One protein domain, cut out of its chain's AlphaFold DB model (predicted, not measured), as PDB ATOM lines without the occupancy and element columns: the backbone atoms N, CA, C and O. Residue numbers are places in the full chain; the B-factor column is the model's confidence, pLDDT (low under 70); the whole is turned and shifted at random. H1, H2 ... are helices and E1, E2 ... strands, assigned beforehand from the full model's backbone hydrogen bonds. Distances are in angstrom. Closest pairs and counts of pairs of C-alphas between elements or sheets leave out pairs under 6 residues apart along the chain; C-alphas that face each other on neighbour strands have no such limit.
ATOM      1  N   ASP A  15     244.151 274.159 354.965       91.88
ATOM      2  CA  ASP A  15     244.656 275.532 355.010       91.88
ATOM      3  C   ASP A  15     243.594 276.455 355.614       91.88
ATOM      4  O   ASP A  15     242.384 276.226 355.523       91.88
ATOM      5  N   VAL A  16     244.051 277.517 356.264       92.44
ATOM      6  CA  VAL A  16     243.197 278.504 356.914       92.44
ATOM      7  C   VAL A  16     243.601 279.908 356.502       92.44
ATOM      8  O   VAL A  16     244.769 280.309 356.544       92.44
ATOM      9  N   GLY A  17     242.585 280.670 356.127       93.38
ATOM     10  CA  GLY A  17     242.672 282.055 355.712       93.38
ATOM     11  C   GLY A  17     241.618 282.893 356.406       93.38
ATOM     12  O   GLY A  17     240.653 282.397 356.988       93.38
ATOM     13  N   TRP A  18     241.807 284.198 356.346       94.62
ATOM     14  CA  TRP A  18     240.860 285.157 356.883       94.62
ATOM     15  C   TRP A  18     240.874 286.405 356.016       94.62
ATOM     16  O   TRP A  18     241.923 286.856 355.539       94.62
ATOM     17  N   LYS A  19     239.690 286.977 355.827       94.50
ATOM     18  CA  LYS A  19     239.535 288.253 355.137       94.50
ATOM     19  C   LYS A  19     238.566 289.158 355.898       94.50
ATOM     20  O   LYS A  19     237.597 288.657 356.476       94.50
ATOM     21  N   PRO A  20     238.822 290.473 355.923       93.00
ATOM     22  CA  PRO A  20     237.854 291.427 356.425       93.00
ATOM     23  C   PRO A  20     236.623 291.456 355.510       93.00
ATOM     24  O   PRO A  20     236.721 291.339 354.288       93.00
ATOM     25  N   VAL A  21     235.457 291.606 356.122       92.00
ATOM     26  CA  VAL A  21     234.177 291.892 355.475       92.00
ATOM     27  C   VAL A  21     233.949 293.404 355.549       92.00
ATOM     28  O   VAL A  21     234.510 294.070 356.418       92.00
ATOM     29  N   GLU A  22     233.115 293.953 354.665       91.31
ATOM     30  CA  GLU A  22     232.818 295.395 354.558       91.31
ATOM     31  C   GLU A  22     232.456 296.065 355.899       91.31
ATOM     32  O   GLU A  22     232.768 297.231 356.113       91.31
ATOM     33  N   ASN A  23     231.899 295.308 356.849       87.88
ATOM     34  CA  ASN A  23     231.512 295.792 358.177       87.88
ATOM     35  C   ASN A  23     232.665 295.832 359.207       87.88
ATOM     36  O   ASN A  23     232.419 296.057 360.390       87.88
ATOM     37  N   GLY A  24     233.911 295.566 358.800       86.50
ATOM     38  CA  GLY A  24     235.075 295.505 359.701       86.50
ATOM     39  C   GLY A  24     235.214 294.189 360.479       86.50
ATOM     40  O   GLY A  24     236.067 294.066 361.363       86.50
ATOM     41  N   GLU A  25     234.395 293.200 360.141       88.38
ATOM     42  CA  GLU A  25     234.364 291.873 360.761       88.38
ATOM     43  C   GLU A  25     235.213 290.879 359.973       88.38
ATOM     44  O   GLU A  25     235.582 291.142 358.832       88.38
ATOM     45  N   LEU A  26     235.549 289.733 360.565       90.88
ATOM     46  CA  LEU A  26     236.373 288.716 359.910       90.88
ATOM     47  C   LEU A  26     235.515 287.554 359.387       90.88
ATOM     48  O   LEU A  26     234.751 286.950 360.143       90.88
ATOM     49  N   GLU A  27     235.681 287.217 358.104       93.88
ATOM     50  CA  GLU A  27     235.243 285.940 357.529       93.88
ATOM     51  C   GLU A  27     236.412 284.952 357.606       93.88
ATOM     52  O   GLU A  27     237.489 285.201 357.051       93.88
ATOM     53  N   TYR A  28     236.195 283.841 358.311       93.62
ATOM     54  CA  TYR A  28     237.180 282.774 358.461       93.62
ATOM     55  C   TYR A  28     236.969 281.730 357.367       93.62
ATOM     56  O   TYR A  28     235.873 281.178 357.233       93.62
ATOM     57  N   ILE A  29     238.004 281.479 356.566       94.88
ATOM     58  CA  ILE A  29     237.956 280.568 355.424       94.88
ATOM     59  C   ILE A  29     238.797 279.341 355.758       94.88
ATOM     60  O   ILE A  29     240.002 279.450 355.969       94.88
ATOM     61  N   ILE A  30     238.154 278.181 355.795       94.31
ATOM     62  CA  ILE A  30     238.791 276.881 355.992       94.31
ATOM     63  C   ILE A  30     238.807 276.203 354.630       94.31
ATOM     64  O   ILE A  30     237.743 275.958 354.059       94.31
ATOM     65  N   GLN A  31     239.988 275.926 354.095       95.44
ATOM     66  CA  GLN A  31     240.132 275.212 352.838       95.44
ATOM     67  C   GLN A  31     240.577 273.782 353.088       95.44
ATOM     68  O   GLN A  31     241.564 273.545 353.778       95.44
ATOM     69  N   ILE A  32     239.841 272.841 352.512       94.31
ATOM     70  CA  ILE A  32     240.140 271.415 352.583       94.31
ATOM     71  C   ILE A  32     240.615 270.977 351.202       94.31
ATOM     72  O   ILE A  32     239.909 271.179 350.206       94.31
ATOM     73  N   ALA A  33     241.794 270.362 351.132       94.38
ATOM     74  CA  ALA A  33     242.283 269.795 349.885       94.38
ATOM     75  C   ALA A  33     241.314 268.706 349.366       94.38
ATOM     76  O   ALA A  33     240.813 267.891 350.148       94.38
ATOM     77  N   PRO A  34     241.054 268.630 348.048       93.94
ATOM     78  CA  PRO A  34     240.103 267.668 347.483       93.94
ATOM     79  C   PRO A  34     240.505 266.211 347.746       93.94
ATOM     80  O   PRO A  34     239.646 265.342 347.878       93.94
ATOM     81  N   GLU A  35     241.805 265.938 347.862       91.12
ATOM     82  CA  GLU A  35     242.340 264.619 348.210       91.12
ATOM     83  C   GLU A  35     241.966 264.209 349.640       91.12
ATOM     84  O   GLU A  35     241.575 263.065 349.869       91.12
ATOM     85  N   GLN A  36     241.984 265.154 350.587       87.50
ATOM     86  CA  GLN A  36     241.563 264.898 351.965       87.50
ATOM     87  C   GLN A  36     240.061 264.654 352.064       87.50
ATOM     88  O   GLN A  36     239.633 263.747 352.775       87.50
ATOM     89  N   LEU A  37     239.262 265.405 351.302       90.31
ATOM     90  CA  LEU A  37     237.816 265.200 351.254       90.31
ATOM     91  C   LEU A  37     237.450 263.776 350.803       90.31
ATOM     92  O   LEU A  37     236.485 263.211 351.303       90.31
ATOM     93  N   ARG A  38     238.237 263.173 349.900       90.88
ATOM     94  CA  ARG A  38     238.048 261.776 349.465       90.88
ATOM     95  C   ARG A  38     238.425 260.753 350.534       90.88
ATOM     96  O   ARG A  38     237.919 259.638 350.494       90.88
ATOM     97  N   SER A  39     239.333 261.110 351.441       87.62
ATOM     98  CA  SER A  39     239.751 260.238 352.545       87.62
ATOM     99  C   SER A  39     238.799 260.269 353.741       87.62
ATOM    100  O   SER A  39     238.786 259.320 354.518       87.62
ATOM    101  N   LEU A  40     238.000 261.332 353.869       86.19
ATOM    102  CA  LEU A  40     237.024 261.496 354.941       86.19
ATOM    103  C   LEU A  40     235.830 260.565 354.721       86.19
ATOM    104  O   LEU A  40     235.118 260.660 353.717       86.19
ATOM    105  N   GLN A  41     235.603 259.666 355.673       88.62
ATOM    106  CA  GLN A  41     234.441 258.788 355.673       88.62
ATOM    107  C   GLN A  41     233.225 259.515 356.251       88.62
ATOM    108  O   GLN A  41     233.331 260.458 357.037       88.62
ATOM    109  N   THR A  42     232.027 259.078 355.863       87.25
ATOM    110  CA  THR A  42     230.794 259.582 356.473       87.25
ATOM    111  C   THR A  42     230.806 259.278 357.972       87.25
ATOM    112  O   THR A  42     230.821 258.116 358.363       87.25
ATOM    113  N   GLY A  43     230.780 260.326 358.796       85.69
ATOM    114  CA  GLY A  43     230.869 260.219 360.255       85.69
ATOM    115  C   GLY A  43     232.197 260.701 360.837       85.69
ATOM    116  O   GLY A  43     232.269 260.899 362.048       85.69
ATOM    117  N   ASP A  44     233.208 260.961 360.002       81.94
ATOM    118  CA  ASP A  44     234.450 261.573 360.465       81.94
ATOM    119  C   ASP A  44     234.209 263.033 360.867       81.94
ATOM    120  O   ASP A  44     233.667 263.844 360.109       81.94
ATOM    121  N   VAL A  45     234.619 263.372 362.089       77.81
ATOM    122  CA  VAL A  45     234.515 264.729 362.628       77.81
ATOM    123  C   VAL A  45     235.790 265.493 362.285       77.81
ATOM    124  O   VAL A  45     236.890 265.087 362.654       77.81
ATOM    125  N   ILE A  46     235.638 266.624 361.596       78.00
ATOM    126  CA  ILE A  46     236.741 267.546 361.313       78.00
ATOM    127  C   ILE A  46     236.723 268.638 362.376       78.00
ATOM    128  O   ILE A  46     235.931 269.580 362.309       78.00
ATOM    129  N   GLU A  47     237.608 268.522 363.359       79.69
ATOM    130  CA  GLU A  47     237.807 269.568 364.356       79.69
ATOM    131  C   GLU A  47     238.894 270.533 363.883       79.69
ATOM    132  O   GLU A  47     240.069 270.180 363.773       79.69
ATOM    133  N   VAL A  48     238.506 271.776 363.602       75.44
ATOM    134  CA  VAL A  48     239.450 272.849 363.270       75.44
ATOM    135  C   VAL A  48     239.548 273.789 364.461       75.44
ATOM    136  O   VAL A  48     238.587 274.469 364.817       75.44
ATOM    137  N   GLY A  49     240.728 273.842 365.077       73.56
ATOM    138  CA  GLY A  49     241.006 274.758 366.179       73.56
ATOM    139  C   GLY A  49     241.015 276.211 365.704       73.56
ATOM    140  O   GLY A  49     242.007 276.686 365.148       73.56
ATOM    141  N   VAL A  50     239.926 276.940 365.946       69.69
ATOM    142  CA  VAL A  50     239.857 278.383 365.683       69.69
ATOM    143  C   VAL A  50     240.594 279.122 366.799       69.69
ATOM    144  O   VAL A  50     240.314 278.927 367.982       69.69
ATOM    145  N   ARG A  51     241.557 279.984 366.447       65.25
ATOM    146  CA  ARG A  51     242.300 280.755 367.457       65.25
ATOM    147  C   ARG A  51     241.367 281.761 368.151       65.25
ATOM    148  O   ARG A  51     240.793 282.600 367.458       65.25
ATOM    149  N   PRO A  52     241.304 281.785 369.497       55.44
ATOM    150  CA  PRO A  52     240.403 282.669 370.246       55.44
ATOM    151  C   PRO A  52     240.780 284.161 370.175       55.44
ATOM    152  O   PRO A  52     240.037 284.998 370.667       55.44
ATOM    153  N   MET A  53     241.924 284.513 369.571       57.69
ATOM    154  CA  MET A  53     242.398 285.903 369.444       57.69
ATOM    155  C   MET A  53     241.895 286.617 368.181       57.69
ATOM    156  O   MET A  53     242.270 287.763 367.928       57.69
ATOM    157  N   LEU A  54     241.098 285.948 367.347       64.56
ATOM    158  CA  LEU A  54     240.480 286.596 366.198       64.56
ATOM    159  C   LEU A  54     239.330 287.469 366.710       64.56
ATOM    160  O   LEU A  54     238.540 287.032 367.544       64.56
ATOM    161  N   ARG A  55     239.249 288.710 366.209       70.12
ATOM    162  CA  ARG A  55     238.069 289.579 366.372       70.12
ATOM    163  C   ARG A  55     236.795 288.756 366.145       70.12
ATOM    164  O   ARG A  55     236.876 287.815 365.354       70.12
ATOM    165  N   PRO A  56     235.655 289.099 366.778       78.81
ATOM    166  CA  PRO A  56     234.423 288.314 366.691       78.81
ATOM    167  C   PRO A  56     234.177 287.820 365.260       78.81
ATOM    168  O   PRO A  56     233.919 288.604 364.343       78.81
ATOM    169  N   VAL A  57     234.357 286.511 365.067       79.38
ATOM    170  CA  VAL A  57     234.203 285.859 363.768       79.38
ATOM    171  C   VAL A  57     232.712 285.736 363.524       79.38
ATOM    172  O   VAL A  57     232.018 285.026 364.249       79.38
ATOM    173  N   ARG A  58     232.207 286.427 362.504       85.44
ATOM    174  CA  ARG A  58     230.780 286.359 362.164       85.44
ATOM    175  C   ARG A  58     230.424 285.172 361.295       85.44
ATOM    176  O   ARG A  58     229.293 284.700 361.343       85.44
ATOM    177  N   ARG A  59     231.362 284.727 360.459       88.38
ATOM    178  CA  ARG A  59     231.087 283.726 359.434       88.38
ATOM    179  C   ARG A  59     232.258 282.776 359.258       88.38
ATOM    180  O   ARG A  59     233.396 283.209 359.079       88.38
ATOM    181  N   TYR A  60     231.924 281.493 359.229       92.12
ATOM    182  CA  TYR A  60     232.801 280.419 358.790       92.12
ATOM    183  C   TYR A  60     232.427 280.026 357.362       92.12
ATOM    184  O   TYR A  60     231.248 279.829 357.053       92.12
ATOM    185  N   ARG A  61     233.427 279.921 356.489       94.25
ATOM    186  CA  ARG A  61     233.271 279.426 355.122       94.25
ATOM    187  C   ARG A  61     234.216 278.254 354.910       94.25
ATOM    188  O   ARG A  61     235.427 278.418 354.997       94.25
ATOM    189  N   ILE A  62     233.655 277.096 354.594       93.81
ATOM    190  CA  ILE A  62     234.425 275.916 354.207       93.81
ATOM    191  C   ILE A  62     234.487 275.889 352.679       93.81
ATOM    192  O   ILE A  62     233.458 276.025 352.014       93.81
ATOM    193  N   VAL A  63     235.688 275.781 352.123       95.44
ATOM    194  CA  VAL A  63     235.938 275.723 350.679       95.44
ATOM    195  C   VAL A  63     236.742 274.466 350.383       95.44
ATOM    196  O   VAL A  63     237.642 274.110 351.133       95.44
ATOM    197  N   VAL A  64     236.429 273.782 349.291       96.25
ATOM    198  CA  VAL A  64     237.247 272.666 348.811       96.25
ATOM    199  C   VAL A  64     238.156 273.200 347.716       96.25
ATOM    200  O   VAL A  64     237.663 273.796 346.759       96.25
ATOM    201  N   GLY A  65     239.466 273.030 347.861       95.88
ATOM    202  CA  GLY A  65     240.436 273.522 346.884       95.88
ATOM    203  C   GLY A  65     241.870 273.486 347.395       95.88
ATOM    204  O   GLY A  65     242.132 273.050 348.512       95.88
TER     205      GLY A  65
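What this domain is: This is residues 15 to 65 of the 391 residues of an uncharacterized protein of Planctomycetaceae bacterium TMED10 (UniProt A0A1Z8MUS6). A narrow sheet of three strands, E1, E2 and E3, has a short helix, H1, at one end, and a long loop, residues 40 to 56, makes a wide bow from H1 back to E3 at the sheet's other end. Residues 38 to 47 of this bow and its approach stand free. The printed part has 51 residues, with E1, E2, H1 and E3 in that order along the chain; the sheet's order is E1, E2, E3, mixed, and the class is mixed, helices and strands. The whole is loose, with a radius of gyration of the C-alphas of 12.7 A, and elongated, spanning 36 by 20 by 14 A.

How they stand to each other: E2, residues 26 to 32, is the inner strand. E1, residues 15 to 20, is an edge strand and forms a hairpin with E2, antiparallel at 158 degrees; N 17 and O 29 are within hydrogen-bond range at 2.9 A. E3, residues 57 to 64, is the other edge strand, parallel to E2 at 23 degrees, with N 30 and O 61 at 2.9 A. H1, residues 34 to 39, is only just on the sheet, with 5 pairs of C-alphas within 10 A, and only grazes it with residues 34 to 37; the closest C-alphas of H1 and E3 are those of Pro 34 and Val 64, 5.9 A apart. E2, H1 and E3 form a strand-helix-strand unit, two parallel neighbour strands with a helix between them along the chain. In H1 every O i to N i+4 pair is within hydrogen-bond range.

Where its parts are: E1 begins at C-alpha 15 (244.656, 275.532, 355.010) and is 17.3 A long. E2 measures 19.2 A, H1 9.0 A. E3 measures 20.2 A and ends at C-alpha 64 (237.247, 272.666, 348.811).

The domain as a whole: The C-alphas farthest apart, those of Asn 23 and Gln 41, are 37.2 A apart. The printed part has no cut. The link from H1 to E3 is long, 17 residues. Residues 50 to 54 have pLDDT under 70; the mean of the printed part is 86.2.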